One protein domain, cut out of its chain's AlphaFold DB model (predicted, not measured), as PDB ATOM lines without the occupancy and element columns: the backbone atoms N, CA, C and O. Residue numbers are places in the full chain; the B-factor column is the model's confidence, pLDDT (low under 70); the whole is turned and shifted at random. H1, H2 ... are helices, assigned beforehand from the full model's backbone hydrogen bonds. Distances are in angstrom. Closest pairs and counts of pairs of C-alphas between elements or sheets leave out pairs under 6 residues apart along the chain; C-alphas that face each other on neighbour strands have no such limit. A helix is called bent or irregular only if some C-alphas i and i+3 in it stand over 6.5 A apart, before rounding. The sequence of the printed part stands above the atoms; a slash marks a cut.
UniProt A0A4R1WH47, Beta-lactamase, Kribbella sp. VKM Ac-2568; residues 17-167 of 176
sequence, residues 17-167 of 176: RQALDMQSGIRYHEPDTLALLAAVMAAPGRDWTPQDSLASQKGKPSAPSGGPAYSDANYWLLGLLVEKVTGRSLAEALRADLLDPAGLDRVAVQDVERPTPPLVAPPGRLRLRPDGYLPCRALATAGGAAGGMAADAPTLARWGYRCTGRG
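AT A GLANCE: This is residues 17 to 167 of the 176 residues of the protein "Beta-lactamase" of Kribbella sp. VKM Ac-2568 (UniProt A0A4R1WH47). A compact cluster of crossed helices is built round H6, which lies nearest the middle: H4 crosses the last part of H6, H3 packs on both of them, and the end of H2 packs on the first part of H6. H1 and H5 pack on H4, while H7 lies off the cluster and touches no helix. The printed part has 151 residues with seven named helices, H1 to H7 in that order, and no named strand; the class is all helix, with 73 residues, under half, in named elements. The whole is compact, with a radius of gyration of the C-alphas of 16.0 A, and spans 41 by 40 by 32 A.

HOW THE PARTS SIT: H1, residues 17 to 20, touches H4, residues 72 to 86, which does so with residues 74 to 78 alone; the closest C-alphas are those of Ala 19 and Asn 74, 5.4 A apart. H2, residues 30 to 42, touches H6, residues 137 to 147, with residues 40 to 41 alone, the closest C-alphas being those of Val 40 and Ala 138 at 5.9 A; they run opposite ways at a shallow tilt of 34.7 degrees, only just short of steep. H3, residues 50 to 55, and H4 form a helical hairpin at a steep tilt of 44 degrees, opposite ways, with the C-alphas of Pro 50 and Trp 76 closest at 5.6 A. H3 also touches H6, about perpendicular at 89 degrees, closest at Ser 53 and Ala 142, whose C-alphas are 5.9 A apart. H4, the hub with four touching helices, touches H6 about perpendicular at 79 degrees, the closest C-alphas being those of Tyr 75 and Ala 146 at 4.8 A. H5, residues 90 to 99, touches H4 about perpendicular at 82 degrees, the closest C-alphas being those of Glu 83 and Leu 90 at 5.6 A. H7, residues 153 to 166, is apart from H4, H5 and H6, among others. Every O i to N i+4 pair is within hydrogen-bond range in H2, H3, H4, H5 and H7; H6 has 5 of 7, and H1 is too short for such a pair.

IN THESE COORDINATES: H1 begins at C-alpha 17 (-10.536, -3.877, 60.100). From first to last C-alpha H2 measures 18.2 A, H4 21.4 A and H7 19.5 A. H5 is only just irregular, with C-alphas 96 and 99 6.6 A apart, and H6 is irregular, with C-alphas 142 and 145 8.9 A apart. H7 ends at C-alpha 166 (-15.050, 13.070, 73.174).

THE WHOLE: The farthest C-alphas, those of Ala 63 and Pro 118, are 45.0 A apart. The printed part has no cut. The links H3 to H4, 16 residues, and H5 to H6, 37 residues, are long; in the latter, residues 108 to 109 pair antiparallel with residues 149 to 150. The mean pLDDT of the printed part is 90.5, and residues 122 to 125 and 164 to 167 are under 70.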
ATOM      1  N   ARG A  17     -11.415  -4.411  59.049       95.75
ATOM      2  CA  ARG A  17     -10.536  -3.877  60.100       95.75
ATOM      3  C   ARG A  17      -9.079  -3.838  59.647       95.75
ATOM      4  O   ARG A  17      -8.445  -2.801  59.745       95.75
ATOM      5  N   GLN A  18      -8.577  -4.933  59.079       96.06
ATOM      6  CA  GLN A  18      -7.209  -4.974  58.560       96.06
ATOM      7  C   GLN A  18      -6.986  -3.972  57.423       96.06
ATOM      8  O   GLN A  18      -5.896  -3.431  57.319       96.06
ATOM      9  N   ALA A  19      -7.980  -3.688  56.579       96.06
ATOM     10  CA  ALA A  19      -7.845  -2.633  55.572       96.06
ATOM     11  C   ALA A  19      -7.747  -1.233  56.201       96.06
ATOM     12  O   ALA A  19      -6.869  -0.464  55.815       96.06
ATOM     13  N   LEU A  20      -8.591  -0.931  57.195       95.81
ATOM     14  CA  LEU A  20      -8.555   0.337  57.940       95.81
ATOM     15  C   LEU A  20      -7.221   0.539  58.677       95.81
ATOM     16  O   LEU A  20      -6.681   1.642  58.670       95.81
ATOM     17  N   ASP A  21      -6.663  -0.542  59.227       94.94
ATOM     18  CA  ASP A  21      -5.405  -0.543  59.985       94.94
ATOM     19  C   ASP A  21      -4.155  -0.719  59.094       94.94
ATOM     20  O   ASP A  21      -3.051  -0.933  59.599       94.94
ATOM     21  N   MET A  22      -4.300  -0.652  57.763       95.50
ATOM     22  CA  MET A  22      -3.213  -0.853  56.788       95.50
ATOM     23  C   MET A  22      -2.512  -2.225  56.891       95.50
ATOM     24  O   MET A  22      -1.362  -2.389  56.511       95.50
ATOM     25  N   GLN A  23      -3.205  -3.247  57.376       96.19
ATOM     26  CA  GLN A  23      -2.738  -4.629  57.544       96.19
ATOM     27  C   GLN A  23      -3.334  -5.593  56.509       96.19
ATOM     28  O   GLN A  23      -3.259  -6.813  56.653       96.19
ATOM     29  N   SER A  24      -3.952  -5.073  55.448       95.50
ATOM     30  CA  SER A  24      -4.627  -5.892  54.438       95.50
ATOM     31  C   SER A  24      -3.681  -6.771  53.626       95.50
ATOM     32  O   SER A  24      -4.158  -7.703  53.001       95.50
ATOM     33  N   GLY A  25      -2.376  -6.485  53.589       94.75
ATOM     34  CA  GLY A  25      -1.429  -7.131  52.671       94.75
ATOM     35  C   GLY A  25      -1.412  -6.523  51.260       94.75
ATOM     36  O   GLY A  25      -0.619  -6.953  50.421       94.75
ATOM     37  N   ILE A  26      -2.241  -5.505  50.990       94.31
ATOM     38  CA  ILE A  26      -2.118  -4.648  49.804       94.31
ATOM     39  C   ILE A  26      -1.029  -3.616  50.100       94.31
ATOM     40  O   ILE A  26      -1.096  -2.916  51.108       94.31
ATOM     41  N   ARG A  27      -0.005  -3.541  49.248       91.06
ATOM     42  CA  ARG A  27       1.167  -2.689  49.478       91.06
ATOM     43  C   ARG A  27       1.217  -1.550  48.482       91.06
ATOM     44  O   ARG A  27       0.931  -1.748  47.305       91.06
ATOM     45  N   TYR A  28       1.650  -0.388  48.958       90.75
ATOM     46  CA  TYR A  28       2.141   0.671  48.092       90.75
ATOM     47  C   TYR A  28       3.218   0.127  47.144       90.75
ATOM     48  O   TYR A  28       4.175  -0.524  47.572       90.75
ATOM     49  N   HIS A  29       3.047   0.410  45.857       90.88
ATOM     50  CA  HIS A  29       4.018   0.102  44.822       90.88
ATOM     51  C   HIS A  29       4.336   1.397  44.073       90.88
ATOM     52  O   HIS A  29       3.478   1.982  43.406       90.88
ATOM     53  N   GLU A  30       5.568   1.876  44.234       91.69
ATOM     54  CA  GLU A  30       5.991   3.183  43.723       91.69
ATOM     55  C   GLU A  30       5.833   3.314  42.199       91.69
ATOM     56  O   GLU A  30       5.227   4.297  41.770       91.69
ATOM     57  N   PRO A  31       6.255   2.338  41.367       94.44
ATOM     58  CA  PRO A  31       6.077   2.436  39.918       94.44
ATOM     59  C   PRO A  31       4.613   2.580  39.486       94.44
ATOM     60  O   PRO A  31       4.312   3.365  38.589       94.44
ATOM     61  N   ASP A  32       3.695   1.858  40.136       93.38
ATOM     62  CA  ASP A  32       2.262   1.935  39.828       93.38
ATOM     63  C   ASP A  32       1.682   3.297  40.225       93.38
ATOM     64  O   ASP A  32       0.911   3.894  39.473       93.38
ATOM     65  N   THR A  33       2.109   3.826  41.374       91.12
ATOM     66  CA  THR A  33       1.688   5.146  41.865       91.12
ATOM     67  C   THR A  33       2.179   6.261  40.946       91.12
ATOM     68  O   THR A  33       1.413   7.154  40.585       91.12
ATOM     69  N   LEU A  34       3.443   6.204  40.518       92.69
ATOM     70  CA  LEU A  34       4.003   7.172  39.576       92.69
ATOM     71  C   LEU A  34       3.304   7.104  38.213       92.69
ATOM     72  O   LEU A  34       3.037   8.146  37.615       92.69
ATOM     73  N   ALA A  35       2.958   5.903  37.742       94.06
ATOM     74  CA  ALA A  35       2.204   5.726  36.503       94.06
ATOM     75  C   ALA A  35       0.781   6.303  36.601       94.06
ATOM     76  O   ALA A  35       0.347   6.992  35.676       94.06
ATOM     77  N   LEU A  36       0.077   6.077  37.719       94.69
ATOM     78  CA  LEU A  36      -1.228   6.691  37.977       94.69
ATOM     79  C   LEU A  36      -1.117   8.217  37.984       94.69
ATOM     80  O   LEU A  36      -1.854   8.888  37.268       94.69
ATOM     81  N   LEU A  37      -0.157   8.765  38.734       93.25
ATOM     82  CA  LEU A  37       0.059  10.207  38.810       93.25
ATOM     83  C   LEU A  37       0.343  10.810  37.427       93.25
ATOM     84  O   LEU A  37      -0.231  11.840  37.079       93.25
ATOM     85  N   ALA A  38       1.188  10.168  36.618       94.00
ATOM     86  CA  ALA A  38       1.471  10.613  35.257       94.00
ATOM     87  C   ALA A  38       0.204  10.622  34.382       94.00
ATOM     88  O   ALA A  38      -0.044  11.600  33.675       94.00
ATOM     89  N   ALA A  39      -0.624   9.577  34.468       95.38
ATOM     90  CA  ALA A  39      -1.870   9.484  33.713       95.38
ATOM     91  C   ALA A  39      -2.894  10.553  34.143       95.38
ATOM     92  O   ALA A  39      -3.494  11.211  33.290       95.38
ATOM     93  N   VAL A  40      -3.037  10.790  35.451       94.69
ATOM     94  CA  VAL A  40      -3.894  11.847  36.018       94.69
ATOM     95  C   VAL A  40      -3.442  13.228  35.542       94.69
ATOM     96  O   VAL A  40      -4.255  14.041  35.101       94.69
ATOM     97  N   MET A  41      -2.133  13.488  35.559       91.00
ATOM     98  CA  MET A  41      -1.571  14.768  35.122       91.00
ATOM     99  C   MET A  41      -1.691  14.994  33.609       91.00
ATOM    100  O   MET A  41      -1.826  16.145  33.181       91.00
ATOM    101  N   ALA A  42      -1.678  13.922  32.811       93.56
ATOM    102  CA  ALA A  42      -1.881  13.972  31.365       93.56
ATOM    103  C   ALA A  42      -3.349  14.208  30.961       93.56
ATOM    104  O   ALA A  42      -3.603  14.675  29.852       93.56
ATOM    105  N   ALA A  43      -4.313  13.936  31.848       92.38
ATOM    106  CA  ALA A  43      -5.747  14.075  31.587       92.38
ATOM    107  C   ALA A  43      -6.440  15.004  32.609       92.38
ATOM    108  O   ALA A  43      -7.303  14.570  33.370       92.38
ATOM    109  N   PRO A  44      -6.113  16.308  32.639       86.00
ATOM    110  CA  PRO A  44      -6.529  17.196  33.727       86.00
ATOM    111  C   PRO A  44      -8.024  17.533  33.780       86.00
ATOM    112  O   PRO A  44      -8.488  18.024  34.804       86.00
ATOM    113  N   GLY A  45      -8.759  17.323  32.685       87.06
ATOM    114  CA  GLY A  45     -10.213  17.507  32.632       87.06
ATOM    115  C   GLY A  45     -11.007  16.220  32.855       87.06
ATOM    116  O   GLY A  45     -12.231  16.257  32.781       87.06
ATOM    117  N   ARG A  46     -10.327  15.085  33.068       92.50
ATOM    118  CA  ARG A  46     -10.965  13.785  33.269       92.50
ATOM    119  C   ARG A  46     -11.320  13.589  34.741       92.50
ATOM    120  O   ARG A  46     -10.484  13.829  35.610       92.50
ATOM    121  N   ASP A  47     -12.518  13.066  34.974       92.69
ATOM    122  CA  ASP A  47     -12.904  12.478  36.254       92.69
ATOM    123  C   ASP A  47     -12.376  11.052  36.362       92.69
ATOM    124  O   ASP A  47     -12.479  10.259  35.418       92.69
ATOM    125  N   TRP A  48     -11.801  10.740  37.516       95.69
ATOM    126  CA  TRP A  48     -11.270   9.422  37.829       95.69
ATOM    127  C   TRP A  48     -12.195   8.723  38.814       95.69
ATOM    128  O   TRP A  48     -12.524   9.267  39.863       95.69
ATOM    129  N   THR A  49     -12.623   7.515  38.468       95.75
ATOM    130  CA  THR A  49     -13.399   6.661  39.373       95.75
ATOM    131  C   THR A  49     -12.467   5.888  40.315       95.75
ATOM    132  O   THR A  49     -11.295   5.674  39.978       95.75
ATOM    133  N   PRO A  50     -12.955   5.368  41.459       95.44
ATOM    134  CA  PRO A  50     -12.162   4.466  42.295       95.44
ATOM    135  C   PRO A  50     -11.607   3.264  41.513       95.44
ATOM    136  O   PRO A  50     -10.491   2.810  41.769       95.44
ATOM    137  N   GLN A  51     -12.359   2.764  40.529       95.75
ATOM    138  CA  GLN A  51     -11.958   1.672  39.645       95.75
ATOM    139  C   GLN A  51     -10.790   2.071  38.735       95.75
ATOM    140  O   GLN A  51      -9.881   1.262  38.547       95.75
ATOM    141  N   ASP A  52     -10.765   3.306  38.221       96.00
ATOM    142  CA  ASP A  52      -9.634   3.816  37.436       96.00
ATOM    143  C   ASP A  52      -8.347   3.851  38.272       96.00
ATOM    144  O   ASP A  52      -7.294   3.386  37.828       96.00
ATOM    145  N   SER A  53      -8.435   4.335  39.514       95.69
ATOM    146  CA  SER A  53      -7.298   4.356  40.440       95.69
ATOM    147  C   SER A  53      -6.850   2.940  40.821       95.69
ATOM    148  O   SER A  53      -5.655   2.637  40.793       95.69
ATOM    149  N   LEU A  54      -7.783   2.020  41.089       96.00
ATOM    150  CA  LEU A  54      -7.484   0.613  41.394       96.00
ATOM    151  C   LEU A  54      -6.868  -0.146  40.209       96.00
ATOM    152  O   LEU A  54      -6.053  -1.051  40.419       96.00
ATOM    153  N   ALA A  55      -7.202   0.227  38.971       95.06
ATOM    154  CA  ALA A  55      -6.621  -0.373  37.772       95.06
ATOM    155  C   ALA A  55      -5.098  -0.159  37.689       95.06
ATOM    156  O   ALA A  55      -4.397  -0.993  37.113       95.06
ATOM    157  N   SER A  56      -4.566   0.894  38.326       92.94
ATOM    158  CA  SER A  56      -3.119   1.135  38.409       92.94
ATOM    159  C   SER A  56      -2.356   0.079  39.220       92.94
ATOM    160  O   SER A  56      -1.173  -0.130  38.978       92.94
ATOM    161  N   GLN A  57      -3.013  -0.609  40.158       93.12
ATOM    162  CA  GLN A  57      -2.360  -1.383  41.222       93.12
ATOM    163  C   GLN A  57      -1.968  -2.797  40.792       93.12
ATOM    164  O   GLN A  57      -2.604  -3.762  41.203       93.12
ATOM    165  N   LYS A  58      -0.955  -2.987  39.953       90.69
ATOM    166  CA  LYS A  58      -0.692  -4.270  39.265       90.69
ATOM    167  C   LYS A  58      -0.268  -5.413  40.191       90.69
ATOM    168  O   LYS A  58      -0.409  -6.580  39.821       90.69
ATOM    169  N   GLY A  59       0.209  -5.098  41.393       86.81
ATOM    170  CA  GLY A  59       0.612  -6.080  42.398       86.81
ATOM    171  C   GLY A  59      -0.512  -7.034  42.826       86.81
ATOM    172  O   GLY A  59      -1.702  -6.709  42.787       86.81
ATOM    173  N   LYS A  60      -0.119  -8.235  43.265       90.00
ATOM    174  CA  LYS A  60      -1.010  -9.159  43.976       90.00
ATOM    175  C   LYS A  60      -0.907  -8.894  45.481       90.00
ATOM    176  O   LYS A  60       0.207  -8.693  45.967       90.00
ATOM    177  N   PRO A  61      -2.026  -8.910  46.220       92.94
ATOM    178  CA  PRO A  61      -1.977  -8.773  47.668       92.94
ATOM    179  C   PRO A  61      -1.286  -9.991  48.296       92.94
ATOM    180  O   PRO A  61      -1.498 -11.125  47.859       92.94
ATOM    181  N   SER A  62      -0.476  -9.773  49.333       93.44
ATOM    182  CA  SER A  62      -0.004 -10.863  50.196       93.44
ATOM    183  C   SER A  62      -1.108 -11.285  51.164       93.44
ATOM    184  O   SER A  62      -2.136 -10.618  51.259       93.44
ATOM    185  N   ALA A  63      -0.895 -12.343  51.949       93.56
ATOM    186  CA  ALA A  63      -1.724 -12.559  53.133       93.56
ATOM    187  C   ALA A  63      -1.692 -11.303  54.038       93.56
ATOM    188  O   ALA A  63      -0.665 -10.603  54.051       93.56
ATOM    189  N   PRO A  64      -2.782 -11.007  54.771       93.19
ATOM    190  CA  PRO A  64      -2.804  -9.934  55.754       93.19
ATOM    191  C   PRO A  64      -1.609 -10.042  56.700       93.19
ATOM    192  O   PRO A  64      -1.348 -11.102  57.272       93.19
ATOM    193  N   SER A  65      -0.851  -8.959  56.823       78.94
ATOM    194  CA  SER A  65       0.339  -8.909  57.667       78.94
ATOM    195  C   SER A  65      -0.034  -8.451  59.070       78.94
ATOM    196  O   SER A  65      -0.847  -7.552  59.234       78.94
ATOM    197  N   GLY A  66       0.616  -8.997  60.101       75.44
ATOM    198  CA  GLY A  66       0.473  -8.496  61.478       75.44
ATOM    199  C   GLY A  66       1.086  -7.105  61.716       75.44
ATOM    200  O   GLY A  66       1.063  -6.617  62.839       75.44
ATOM    201  N   GLY A  67       1.657  -6.479  60.680       83.00
ATOM    202  CA  GLY A  67       2.229  -5.133  60.716       83.00
ATOM    203  C   GLY A  67       1.681  -4.251  59.587       83.00
ATOM    204  O   GLY A  67       1.292  -4.790  58.542       83.00
ATOM    205  N   PRO A  68       1.630  -2.921  59.787       89.44
ATOM    206  CA  PRO A  68       1.034  -1.994  58.833       89.44
ATOM    207  C   PRO A  68       1.929  -1.769  57.605       89.44
ATOM    208  O   PRO A  68       3.140  -1.583  57.719       89.44
ATOM    209  N   ALA A  69       1.312  -1.729  56.429       91.31
ATOM    210  CA  ALA A  69       1.891  -1.317  55.160       91.31
ATOM    211  C   ALA A  69       0.913  -0.359  54.469       91.31
ATOM    212  O   ALA A  69      -0.186  -0.749  54.076       91.31
ATOM    213  N   TYR A  70       1.311   0.907  54.343       92.75
ATOM    214  CA  TYR A  70       0.463   1.942  53.760       92.75
ATOM    215  C   TYR A  70       0.069   1.591  52.316       92.75
ATOM    216  O   TYR A  70       0.906   1.140  51.528       92.75
ATOM    217  N   SER A  71      -1.202   1.802  51.969       94.31
ATOM    218  CA  SER A  71      -1.703   1.676  50.599       94.31
ATOM    219  C   SER A  71      -3.030   2.417  50.438       94.31
ATOM    220  O   SER A  71      -4.025   2.051  51.066       94.31
ATOM    221  N   ASP A  72      -3.073   3.404  49.540       95.44
ATOM    222  CA  ASP A  72      -4.304   4.133  49.195       95.44
ATOM    223  C   ASP A  72      -5.389   3.202  48.631       95.44
ATOM    224  O   ASP A  72      -6.584   3.424  48.832       95.44
ATOM    225  N   ALA A  73      -4.984   2.086  48.016       96.38
ATOM    226  CA  ALA A  73      -5.899   1.075  47.501       96.38
ATOM    227  C   ALA A  73      -6.804   0.474  48.586       96.38
ATOM    228  O   ALA A  73      -7.929   0.082  48.277       96.38
ATOM    229  N   ASN A  74      -6.362   0.447  49.852       96.88
ATOM    230  CA  ASN A  74      -7.235   0.066  50.965       96.88
ATOM    231  C   ASN A  74      -8.437   1.004  51.059       96.88
ATOM    232  O   ASN A  74      -9.569   0.540  51.170       96.88
ATOM    233  N   TYR A  75      -8.204   2.310  50.968       97.56
ATOM    234  CA  TYR A  75      -9.250   3.309  51.127       97.56
ATOM    235  C   TYR A  75     -10.139   3.424  49.889       97.56
ATOM    236  O   TYR A  75     -11.345   3.568  50.050       97.56
ATOM    237  N   TRP A  76      -9.616   3.227  48.673       97.75
ATOM    238  CA  TRP A  76     -10.471   3.087  47.483       97.75
ATOM    239  C   TRP A  76     -11.437   1.901  47.603       97.75
ATOM    240  O   TRP A  76     -12.628   2.044  47.332       97.75
ATOM    241  N   LEU A  77     -10.958   0.741  48.071       98.00
ATOM    242  CA  LEU A  77     -11.811  -0.430  48.307       98.00
ATOM    243  C   LEU A  77     -12.818  -0.199  49.440       98.00
ATOM    244  O   LEU A  77     -13.954  -0.659  49.347       98.00
ATOM    245  N   LEU A  78     -12.425   0.509  50.501       98.19
ATOM    246  CA  LEU A  78     -13.329   0.873  51.593       98.19
ATOM    247  C   LEU A  78     -14.406   1.865  51.136       98.19
ATOM    248  O   LEU A  78     -15.551   1.721  51.553       98.19
ATOM    249  N   GLY A  79     -14.078   2.804  50.245       97.69
ATOM    250  CA  GLY A  79     -15.057   3.682  49.601       97.69
ATOM    251  C   GLY A  79     -16.123   2.878  48.858       97.69
ATOM    252  O   GLY A  79     -17.308   3.003  49.159       97.69
ATOM    253  N   LEU A  80     -15.700   1.949  47.992       98.12
ATOM    254  CA  LEU A  80     -16.612   1.037  47.285       98.12
ATOM    255  C   LEU A  80     -17.441   0.163  48.239       98.12
ATOM    256  O   LEU A  80     -18.595  -0.158  47.958       98.12
ATOM    257  N   LEU A  81     -16.869  -0.232  49.379       98.31
ATOM    258  CA  LEU A  81     -17.589  -0.984  50.404       98.31
ATOM    259  C   LEU A  81     -18.700  -0.144  51.041       98.31
ATOM    260  O   LEU A  81     -19.802  -0.659  51.228       98.31
ATOM    261  N   VAL A  82     -18.427   1.123  51.370       98.00
ATOM    262  CA  VAL A  82     -19.437   2.048  51.911       98.00
ATOM    263  C   VAL A  82     -20.586   2.193  50.922       98.00
ATOM    264  O   VAL A  82     -21.741   2.025  51.315       98.00
ATOM    265  N   GLU A  83     -20.287   2.407  49.643       97.50
ATOM    266  CA  GLU A  83     -21.313   2.502  48.600       97.50
ATOM    267  C   GLU A  83     -22.142   1.221  48.505       97.50
ATOM    268  O   GLU A  83     -23.372   1.257  48.498       97.50
ATOM    269  N   LYS A  84     -21.481   0.058  48.535       97.75
ATOM    270  CA  LYS A  84     -22.156  -1.241  48.485       97.75
ATOM    271  C   LYS A  84     -23.112  -1.467  49.655       97.75
ATOM    272  O   LYS A  84     -24.194  -2.012  49.454       97.75
ATOM    273  N   VAL A  85     -22.690  -1.132  50.874       97.88
ATOM    274  CA  VAL A  85     -23.459  -1.404  52.099       97.88
ATOM    275  C   VAL A  85     -24.583  -0.387  52.296       97.88
ATOM    276  O   VAL A  85     -25.641  -0.747  52.806       97.88
ATOM    277  N   THR A  86     -24.367   0.869  51.903       96.94
ATOM    278  CA  THR A  86     -25.351   1.946  52.086       96.94
ATOM    279  C   THR A  86     -26.312   2.096  50.909       96.94
ATOM    280  O   THR A  86     -27.413   2.609  51.097       96.94
ATOM    281  N   GLY A  87     -25.912   1.674  49.705       97.62
ATOM    282  CA  GLY A  87     -26.644   1.936  48.463       97.62
ATOM    283  C   GLY A  87     -26.605   3.402  48.016       97.62
ATOM    284  O   GLY A  87     -27.378   3.783  47.143       97.62
ATOM    285  N   ARG A  88     -25.741   4.223  48.626       97.44
ATOM    286  CA  ARG A  88     -25.548   5.649  48.324       97.44
ATOM    287  C   ARG A  88     -24.167   5.856  47.717       97.44
ATOM    288  O   ARG A  88     -23.280   5.031  47.930       97.44
ATOM    289  N   SER A  89     -23.958   6.965  47.017       96.44
ATOM    290  CA  SER A  89     -22.596   7.386  46.675       96.44
ATOM    291  C   SER A  89     -21.781   7.648  47.945       96.44
ATOM    292  O   SER A  89     -22.333   7.994  48.997       96.44
ATOM    293  N   LEU A  90     -20.454   7.526  47.856       96.12
ATOM    294  CA  LEU A  90     -19.585   7.810  48.996       96.12
ATOM    295  C   LEU A  90     -19.799   9.233  49.529       96.12
ATOM    296  O   LEU A  90     -19.828   9.437  50.740       96.12
ATOM    297  N   ALA A  91     -19.988  10.206  48.634       95.81
ATOM    298  CA  ALA A  91     -20.240  11.591  49.010       95.81
ATOM    299  C   ALA A  91     -21.530  11.747  49.823       95.81
ATOM    300  O   ALA A  91     -21.498  12.364  50.884       95.81
ATOM    301  N   GLU A  92     -22.636  11.139  49.387       96.94
ATOM    302  CA  GLU A  92     -23.904  11.163  50.126       96.94
ATOM    303  C   GLU A  92     -23.781  10.487  51.494       96.94
ATOM    304  O   GLU A  92     -24.275  11.020  52.488       96.94
ATOM    305  N   ALA A  93     -23.108   9.333  51.567       97.25
ATOM    306  CA  ALA A  93     -22.890   8.627  52.826       97.25
ATOM    307  C   ALA A  93     -22.032   9.455  53.797       97.25
ATOM    308  O   ALA A  93     -22.404   9.628  54.956       97.25
ATOM    309  N   LEU A  94     -20.918  10.028  53.327       95.56
ATOM    310  CA  LEU A  94     -20.069  10.902  54.140       95.56
ATOM    311  C   LEU A  94     -20.830  12.139  54.617       95.56
ATOM    312  O   LEU A  94     -20.709  12.519  55.779       95.56
ATOM    313  N   ARG A  95     -21.626  12.758  53.743       94.94
ATOM    314  CA  ARG A  95     -22.389  13.960  54.073       94.94
ATOM    315  C   ARG A  95     -23.434  13.676  55.151       94.94
ATOM    316  O   ARG A  95     -23.382  14.271  56.224       94.94
ATOM    317  N   ALA A  96     -24.294  12.690  54.899       94.94
ATOM    318  CA  ALA A  96     -25.420  12.358  55.763       94.94
ATOM    319  C   ALA A  96     -24.998  11.735  57.100       94.94
ATOM    320  O   ALA A  96     -25.580  12.051  58.138       94.94
ATOM    321  N   ASP A  97     -23.999  10.850  57.090       93.44
ATOM    322  CA  ASP A  97     -23.697  10.016  58.256       93.44
ATOM    323  C   ASP A  97     -22.533  10.572  59.101       93.44
ATOM    324  O   ASP A  97     -22.344  10.133  60.240       93.44
ATOM    325  N   LEU A  98     -21.751  11.526  58.575       91.00
ATOM    326  CA  LEU A  98     -20.559  12.059  59.245       91.00
ATOM    327  C   LEU A  98     -20.471  13.589  59.232       91.00
ATOM    328  O   LEU A  98     -20.371  14.193  60.299       91.00
ATOM    329  N   LEU A  99     -20.450  14.217  58.056       93.19
ATOM    330  CA  LEU A  99     -20.056  15.622  57.922       93.19
ATOM    331  C   LEU A  99     -21.143  16.576  58.432       93.19
ATOM    332  O   LEU A  99     -20.830  17.430  59.265       93.19
ATOM    333  N   ASP A 100     -22.401  16.390  58.026       93.31
ATOM    334  CA  ASP A 100     -23.508  17.259  58.451       93.31
ATOM    335  C   ASP A 100     -23.830  17.088  59.947       93.31
ATOM    336  O   ASP A 100     -23.885  18.093  60.661       93.31
ATOM    337  N   PRO A 101     -23.945  15.859  60.507       90.75
ATOM    338  CA  PRO A 101     -24.164  15.686  61.947       90.75
ATOM    339  C   PRO A 101     -23.032  16.262  62.806       90.75
ATOM    340  O   PRO A 101     -23.245  16.653  63.956       90.75
ATOM    341  N   ALA A 102     -21.815  16.322  62.260       88.62
ATOM    342  CA  ALA A 102     -20.670  16.929  62.919       88.62
ATOM    343  C   ALA A 102     -20.527  18.437  62.630       88.62
ATOM    344  O   ALA A 102     -19.624  19.060  63.195       88.62
ATOM    345  N   GLY A 103     -21.391  19.058  61.822       90.62
ATOM    346  CA  GLY A 103     -21.284  20.475  61.446       90.62
ATOM    347  C   GLY A 103     -19.942  20.802  60.780       90.62
ATOM    348  O   GLY A 103     -19.271  21.770  61.150       90.62
ATOM    349  N   LEU A 104     -19.489  19.924  59.881       92.56
ATOM    350  CA  LEU A 104     -18.238  20.045  59.130       92.56
ATOM    351  C   LEU A 104     -18.487  20.615  57.726       92.56
ATOM    352  O   LEU A 104     -17.926  20.136  56.742       92.56
ATOM    353  N   ASP A 105     -19.285  21.678  57.640       91.06
ATOM    354  CA  ASP A 105     -19.816  22.245  56.387       91.06
ATOM    355  C   ASP A 105     -18.737  22.760  55.417       91.06
ATOM    356  O   ASP A 105     -18.992  22.965  54.234       91.06
ATOM    357  N   ARG A 106     -17.510  22.988  55.910       93.75
ATOM    358  CA  ARG A 106     -16.362  23.416  55.090       93.75
ATOM    359  C   ARG A 106     -15.490  22.262  54.594       93.75
ATOM    360  O   ARG A 106     -14.434  22.519  54.017       93.75
ATOM    361  N   VAL A 107     -15.897  21.013  54.822       95.12
ATOM    362  CA  VAL A 107     -15.305  19.842  54.163       95.12
ATOM    363  C   VAL A 107     -16.014  19.638  52.827       95.12
ATOM    364  O   VAL A 107     -17.228  19.493  52.802       95.12
ATOM    365  N   ALA A 108     -15.276  19.576  51.724       95.94
ATOM    366  CA  ALA A 108     -15.795  19.208  50.414       95.94
ATOM    367  C   ALA A 108     -15.360  17.785  50.052       95.94
ATOM    368  O   ALA A 108     -14.164  17.478  50.068       95.94
ATOM    369  N   VAL A 109     -16.323  16.935  49.681       96.31
ATOM    370  CA  VAL A 109     -16.060  15.629  49.061       96.31
ATOM    371  C   VAL A 109     -15.954  15.872  47.565       96.31
ATOM    372  O   VAL A 109     -16.954  15.991  46.857       96.31
ATOM    373  N   GLN A 110     -14.717  16.028  47.098       94.56
ATOM    374  CA  GLN A 110     -14.445  16.627  45.794       94.56
ATOM    375  C   GLN A 110     -14.815  15.748  44.590       94.56
ATOM    376  O   GLN A 110     -14.669  16.186  43.452       94.56
ATOM    377  N   ASP A 111     -15.326  14.541  44.825       88.69
ATOM    378  CA  ASP A 111     -15.890  13.686  43.780       88.69
ATOM    379  C   ASP A 111     -17.118  14.346  43.133       88.69
ATOM    380  O   ASP A 111     -17.323  14.245  41.925       88.69
ATOM    381  N   VAL A 112     -17.915  15.068  43.930       91.62
ATOM    382  CA  VAL A 112     -19.153  15.728  43.475       91.62
ATOM    383  C   VAL A 112     -19.277  17.184  43.929       91.62
ATOM    384  O   VAL A 112     -20.114  17.921  43.413       91.62
ATOM    385  N   GLU A 113     -18.422  17.638  44.846       94.44
ATOM    386  CA  GLU A 113     -18.468  18.991  45.397       94.44
ATOM    387  C   GLU A 113     -17.219  19.810  45.096       94.44
ATOM    388  O   GLU A 113     -16.145  19.296  44.798       94.44
ATOM    389  N   ARG A 114     -17.353  21.127  45.234       93.25
ATOM    390  CA  ARG A 114     -16.240  22.069  45.141       93.25
ATOM    391  C   ARG A 114     -16.018  22.712  46.505       93.25
ATOM    392  O   ARG A 114     -16.995  23.145  47.118       93.25
ATOM    393  N   PRO A 115     -14.768  22.817  46.983       93.06
ATOM    394  CA  PRO A 115     -14.484  23.555  48.201       93.06
ATOM    395  C   PRO A 115     -14.885  25.028  48.068       93.06
ATOM    396  O   PRO A 115     -14.796  25.637  47.001       93.06
ATOM    397  N   THR A 116     -15.338  25.611  49.177       90.56
ATOM    398  CA  THR A 116     -15.782  27.007  49.218       90.56
ATOM    399  C   THR A 116     -14.580  27.961  49.265       90.56
ATOM    400  O   THR A 116     -13.681  27.751  50.085       90.56
ATOM    401  N   PRO A 117     -14.561  29.041  48.459       85.44
ATOM    402  CA  PRO A 117     -13.521  30.064  48.532       85.44
ATOM    403  C   PRO A 117     -13.373  30.715  49.929       85.44
ATOM    404  O   PRO A 117     -14.318  30.710  50.726       85.44
ATOM    405  N   PRO A 118     -12.212  31.334  50.230       86.56
ATOM    406  CA  PRO A 118     -10.995  31.368  49.413       86.56
ATOM    407  C   PRO A 118     -10.276  30.010  49.388       86.56
ATOM    408  O   PRO A 118     -10.217  29.309  50.394       86.56
ATOM    409  N   LEU A 119      -9.715  29.655  48.229       83.19
ATOM    410  CA  LEU A 119      -8.960  28.418  48.030       83.19
ATOM    411  C   LEU A 119      -7.462  28.707  48.101       83.19
ATOM    412  O   LEU A 119      -6.966  29.589  47.402       83.19
ATOM    413  N   VAL A 120      -6.742  27.948  48.923       79.81
ATOM    414  CA  VAL A 120      -5.285  28.043  49.049       79.81
ATOM    415  C   VAL A 120      -4.709  26.636  48.999       79.81
ATOM    416  O   VAL A 120      -5.099  25.774  49.783       79.81
ATOM    417  N   ALA A 121      -3.768  26.410  48.086       70.06
ATOM    418  CA  ALA A 121      -2.916  25.229  48.112       70.06
ATOM    419  C   ALA A 121      -1.594  25.596  48.809       70.06
ATOM    420  O   ALA A 121      -1.065  26.682  48.546       70.06
ATOM    421  N   PRO A 122      -1.048  24.738  49.693       64.25
ATOM    422  CA  PRO A 122       0.256  24.991  50.293       64.25
ATOM    423  C   PRO A 122       1.327  25.125  49.196       64.25
ATOM    424  O   PRO A 122       1.246  24.434  48.174       64.25
ATOM    425  N   PRO A 123       2.336  25.995  49.384       60.44
ATOM    426  CA  PRO A 123       3.437  26.115  48.435       60.44
ATOM    427  C   PRO A 123       4.122  24.753  48.268       60.44
ATOM    428  O   PRO A 123       4.469  24.100  49.251       60.44
ATOM    429  N   GLY A 124       4.292  24.290  47.027       65.19
ATOM    430  CA  GLY A 124       4.822  22.953  46.782       65.19
ATOM    431  C   GLY A 124       4.662  22.450  45.350       65.19
ATOM    432  O   GLY A 124       4.475  23.218  44.408       65.19
ATOM    433  N   ARG A 125       4.774  21.124  45.190       62.06
ATOM    434  CA  ARG A 125       4.822  20.444  43.882       62.06
ATOM    435  C   ARG A 125       3.480  20.409  43.144       62.06
ATOM    436  O   ARG A 125       3.474  20.278  41.924       62.06
ATOM    437  N   LEU A 126       2.360  20.508  43.859       70.69
ATOM    438  CA  LEU A 126       1.027  20.456  43.262       70.69
ATOM    439  C   LEU A 126       0.571  21.871  42.911       70.69
ATOM    440  O   LEU A 126       0.403  22.719  43.783       70.69
ATOM    441  N   ARG A 127       0.396  22.132  41.612       74.75
ATOM    442  CA  ARG A 127      -0.085  23.426  41.121       74.75
ATOM    443  C   ARG A 127      -1.603  23.480  41.219       74.75
ATOM    444  O   ARG A 127      -2.277  22.653  40.606       74.75
ATOM    445  N   LEU A 128      -2.107  24.484  41.932       81.94
ATOM    446  CA  LEU A 128      -3.525  24.823  41.931       81.94
ATOM    447  C   LEU A 128      -3.970  25.155  40.503       81.94
ATOM    448  O   LEU A 128      -3.352  25.993  39.839       81.94
ATOM    449  N   ARG A 129      -5.036  24.509  40.032       83.94
ATOM    450  CA  ARG A 129      -5.693  24.868  38.773       83.94
ATOM    451  C   ARG A 129      -6.906  25.759  39.051       83.94
ATOM    452  O   ARG A 129      -7.566  25.589  40.073       83.94
ATOM    453  N   PRO A 130      -7.254  26.686  38.143       84.38
ATOM    454  CA  PRO A 130      -8.451  27.512  38.273       84.38
ATOM    455  C   PRO A 130      -9.716  26.729  37.875       84.38
ATOM    456  O   PRO A 130     -10.571  27.240  37.162       84.38
ATOM    457  N   ASP A 131      -9.820  25.461  38.281       87.00
ATOM    458  CA  ASP A 131     -10.949  24.580  37.973       87.00
ATOM    459  C   ASP A 131     -11.925  24.438  39.149       87.00
ATOM    460  O   ASP A 131     -12.940  23.761  39.005       87.00
ATOM    461  N   GLY A 132     -11.658  25.110  40.276       88.50
ATOM    462  CA  GLY A 132     -12.503  25.133  41.471       88.50
ATOM    463  C   GLY A 132     -12.312  23.946  42.417       88.50
ATOM    464  O   GLY A 132     -13.129  23.783  43.317       88.50
ATOM    465  N   TYR A 133     -11.264  23.143  42.222       91.38
ATOM    466  CA  TYR A 133     -10.892  22.011  43.072       91.38
ATOM    467  C   TYR A 133      -9.511  22.227  43.707       91.38
ATOM    468  O   TYR A 133      -8.746  23.101  43.302       91.38
ATOM    469  N   LEU A 134      -9.175  21.415  44.710       90.12
ATOM    470  CA  LEU A 134      -7.895  21.441  45.410       90.12
ATOM    471  C   LEU A 134      -7.168  20.088  45.279       90.12
ATOM    472  O   LEU A 134      -7.673  19.084  45.782       90.12
ATOM    473  N   PRO A 135      -5.967  20.042  44.662       88.69
ATOM    474  CA  PRO A 135      -5.327  21.103  43.864       88.69
ATOM    475  C   PRO A 135      -5.914  21.238  42.444       88.69
ATOM    476  O   PRO A 135      -5.704  22.255  41.787       88.69
ATOM    477  N   CYS A 136      -6.591  20.202  41.949       90.88
ATOM    478  CA  CYS A 136      -7.341  20.198  40.697       90.88
ATOM    479  C   CYS A 136      -8.315  19.015  40.683       90.88
ATOM    480  O   CYS A 136      -8.152  18.067  41.456       90.88
ATOM    481  N   ARG A 137      -9.287  19.041  39.768       92.31
ATOM    482  CA  ARG A 137     -10.352  18.030  39.677       92.31
ATOM    483  C   ARG A 137      -9.813  16.614  39.475       92.31
ATOM    484  O   ARG A 137     -10.243  15.685  40.153       92.31
ATOM    485  N   ALA A 138      -8.839  16.456  38.579       94.06
ATOM    486  CA  ALA A 138      -8.273  15.151  38.246       94.06
ATOM    487  C   ALA A 138      -7.541  14.506  39.438       94.06
ATOM    488  O   ALA A 138      -7.701  13.316  39.685       94.06
ATOM    489  N   LEU A 139      -6.772  15.286  40.210       93.12
ATOM    490  CA  LEU A 139      -6.094  14.774  41.408       93.12
ATOM    491  C   LEU A 139      -7.080  14.482  42.540       93.12
ATOM    492  O   LEU A 139      -6.926  13.479  43.232       93.12
ATOM    493  N   ALA A 140      -8.088  15.336  42.707       94.00
ATOM    494  CA  ALA A 140      -9.100  15.165  43.735       94.00
ATOM    495  C   ALA A 140      -9.914  13.875  43.523       94.00
ATOM    496  O   ALA A 140      -9.972  13.038  44.421       94.00
ATOM    497  N   THR A 141     -10.440  13.668  42.313       95.44
ATOM    498  CA  THR A 141     -11.223  12.466  41.962       95.44
ATOM    499  C   THR A 141     -10.373  11.191  41.954       95.44
ATOM    500  O   THR A 141     -10.813  10.156  42.442       95.44
ATOM    501  N   ALA A 142      -9.111  11.255  41.507       95.62
ATOM    502  CA  ALA A 142      -8.208  10.102  41.576       95.62
ATOM    503  C   ALA A 142      -7.877   9.702  43.025       95.62
ATOM    504  O   ALA A 142      -7.728   8.514  43.327       95.62
ATOM    505  N   GLY A 143      -7.772  10.690  43.921       94.50
ATOM    506  CA  GLY A 143      -7.622  10.474  45.355       94.50
ATOM    507  C   GLY A 143      -8.866   9.840  45.976       94.50
ATOM    508  O   GLY A 143      -8.729   8.904  46.767       94.50
ATOM    509  N   GLY A 144     -10.061  10.308  45.603       95.44
ATOM    510  CA  GLY A 144     -11.352   9.765  46.039       95.44
ATOM    511  C   GLY A 144     -11.400   9.501  47.547       95.44
ATOM    512  O   GLY A 144     -10.962  10.316  48.360       95.44
ATOM    513  N   ALA A 145     -11.831   8.304  47.938       96.44
ATOM    514  CA  ALA A 145     -11.879   7.877  49.339       96.44
ATOM    515  C   ALA A 145     -10.527   7.914  50.092       96.44
ATOM    516  O   ALA A 145     -10.522   7.985  51.319       96.44
ATOM    517  N   ALA A 146      -9.390   7.838  49.391       95.81
ATOM    518  CA  ALA A 146      -8.062   7.810  50.009       95.81
ATOM    519  C   ALA A 146      -7.506   9.207  50.330       95.81
ATOM    520  O   ALA A 146      -6.673   9.347  51.221       95.81
ATOM    521  N   GLY A 147      -7.964  10.248  49.628       94.12
ATOM    522  CA  GLY A 147      -7.399  11.593  49.793       94.12
ATOM    523  C   GLY A 147      -8.044  12.691  48.951       94.12
ATOM    524  O   GLY A 147      -7.429  13.728  48.732       94.12
ATOM    525  N   GLY A 148      -9.257  12.469  48.451       94.38
ATOM    526  CA  GLY A 148      -9.969  13.391  47.572       94.38
ATOM    527  C   GLY A 148     -10.700  14.522  48.293       94.38
ATOM    528  O   GLY A 148     -11.199  15.424  47.637       94.38
ATOM    529  N   MET A 149     -10.781  14.539  49.624       95.25
ATOM    530  CA  MET A 149     -11.484  15.609  50.347       95.25
ATOM    531  C   MET A 149     -10.631  16.871  50.520       95.25
ATOM    532  O   MET A 149      -9.416  16.803  50.688       95.25
ATOM    533  N   ALA A 150     -11.291  18.027  50.559       94.31
ATOM    534  CA  ALA A 150     -10.680  19.307  50.906       94.31
ATOM    535  C   ALA A 150     -11.369  19.919  52.126       94.31
ATOM    536  O   ALA A 150     -12.576  19.783  52.285       94.31
ATOM    537  N   ALA A 151     -10.620  20.610  52.982       93.31
ATOM    538  CA  ALA A 151     -11.162  21.285  54.156       93.31
ATOM    539  C   ALA A 151     -10.290  22.480  54.548       93.31
ATOM    540  O   ALA A 151      -9.125  22.565  54.153       93.31
ATOM    541  N   ASP A 152     -10.834  23.385  55.361       91.94
ATOM    542  CA  ASP A 152     -10.036  24.426  56.001       91.94
ATOM    543  C   ASP A 152      -9.430  23.956  57.338       91.94
ATOM    544  O   ASP A 152      -9.894  23.007  57.982       91.94
ATOM    545  N   ALA A 153      -8.365  24.638  57.770       90.62
ATOM    546  CA  ALA A 153      -7.662  24.290  59.002       90.62
ATOM    547  C   ALA A 153      -8.565  24.342  60.256       90.62
ATOM    548  O   ALA A 153      -8.502  23.405  61.057       90.62
ATOM    549  N   PRO A 154      -9.446  25.351  60.445       91.50
ATOM    550  CA  PRO A 154     -10.362  25.370  61.584       91.50
ATOM    551  C   PRO A 154     -11.318  24.171  61.633       91.50
ATOM    552  O   PRO A 154     -11.577  23.654  62.720       91.50
ATOM    553  N   THR A 155     -11.844  23.707  60.496       92.31
ATOM    554  CA  THR A 155     -12.764  22.557  60.459       92.31
ATOM    555  C   THR A 155     -12.045  21.259  60.789       92.31
ATOM    556  O   THR A 155     -12.540  20.496  61.620       92.31
ATOM    557  N   LEU A 156     -10.843  21.047  60.243       90.38
ATOM    558  CA  LEU A 156     -10.016  19.889  60.598       90.38
ATOM    559  C   LEU A 156      -9.617  19.895  62.078       90.38
ATOM    560  O   LEU A 156      -9.698  18.860  62.738       90.38
ATOM    561  N   ALA A 157      -9.250  21.054  62.633       90.69
ATOM    562  CA  ALA A 157      -8.917  21.181  64.051       90.69
ATOM    563  C   ALA A 157     -10.124  20.880  64.956       90.69
ATOM    564  O   ALA A 157      -9.993  20.150  65.942       90.69
ATOM    565  N   ARG A 158     -11.317  21.384  64.604       87.81
ATOM    566  CA  ARG A 158     -12.571  21.066  65.311       87.81
ATOM    567  C   ARG A 158     -12.878  19.574  65.271       87.81
ATOM    568  O   ARG A 158     -13.234  19.008  66.305       87.81
ATOM    569  N   TRP A 159     -12.736  18.947  64.105       88.25
ATOM    570  CA  TRP A 159     -12.924  17.508  63.951       88.25
ATOM    571  C   TRP A 159     -11.954  16.721  64.835       88.25
ATOM    572  O   TRP A 159     -12.391  15.930  65.670       88.25
ATOM    573  N   GLY A 160     -10.654  17.013  64.731       87.00
ATOM    574  CA  GLY A 160      -9.613  16.368  65.529       87.00
ATOM    575  C   GLY A 160      -9.865  16.490  67.032       87.00
ATOM    576  O   GLY A 160      -9.812  15.487  67.739       87.00
ATOM    577  N   TYR A 161     -10.224  17.685  67.512       84.81
ATOM    578  CA  TYR A 161     -10.554  17.922  68.920       84.81
ATOM    579  C   TYR A 161     -11.754  17.092  69.400       84.81
ATOM    580  O   TYR A 161     -11.723  16.513  70.488       84.81
ATOM    581  N   ARG A 162     -12.821  16.997  68.597       81.00
ATOM    582  CA  ARG A 162     -14.001  16.186  68.946       81.00
ATOM    583  C   ARG A 162     -13.668  14.699  68.976       81.00
ATOM    584  O   ARG A 162     -14.075  13.996  69.900       81.00
ATOM    585  N   CYS A 163     -12.888  14.248  68.004       78.31
ATOM    586  CA  CYS A 163     -12.471  12.864  67.878       78.31
ATOM    587  C   CYS A 163     -11.604  12.374  69.034       78.31
ATOM    588  O   CYS A 163     -11.875  11.310  69.590       78.31
ATOM    589  N   THR A 164     -10.587  13.146  69.412       68.69
ATOM    590  CA  THR A 164      -9.638  12.765  70.467       68.69
ATOM    591  C   THR A 164     -10.160  13.071  71.868       68.69
ATOM    592  O   THR A 164      -9.846  12.340  72.802       68.69
ATOM    593  N   GLY A 165     -10.981  14.115  72.027       54.50
ATOM    594  CA  GLY A 165     -11.467  14.568  73.331       54.50
ATOM    595  C   GLY A 165     -12.815  13.992  73.776       54.50
ATOM    596  O   GLY A 165     -13.101  14.005  74.972       54.50
ATOM    597  N   ARG A 166     -13.675  13.527  72.854       54.09
ATOM    598  CA  ARG A 166     -15.050  13.070  73.174       54.09
ATOM    599  C   ARG A 166     -15.491  11.779  72.468       54.09
ATOM    600  O   ARG A 166     -16.599  11.318  72.728       54.09
ATOM    601  N   GLY A 167     -14.633  11.192  71.630       57.16
ATOM    602  CA  GLY A 167     -14.969  10.071  70.752       57.16
ATOM    603  C   GLY A 167     -15.715  10.549  69.502       57.16
ATOM    604  O   GLY A 167     -16.761  11.183  69.599       57.16
TER     605      GLY A 167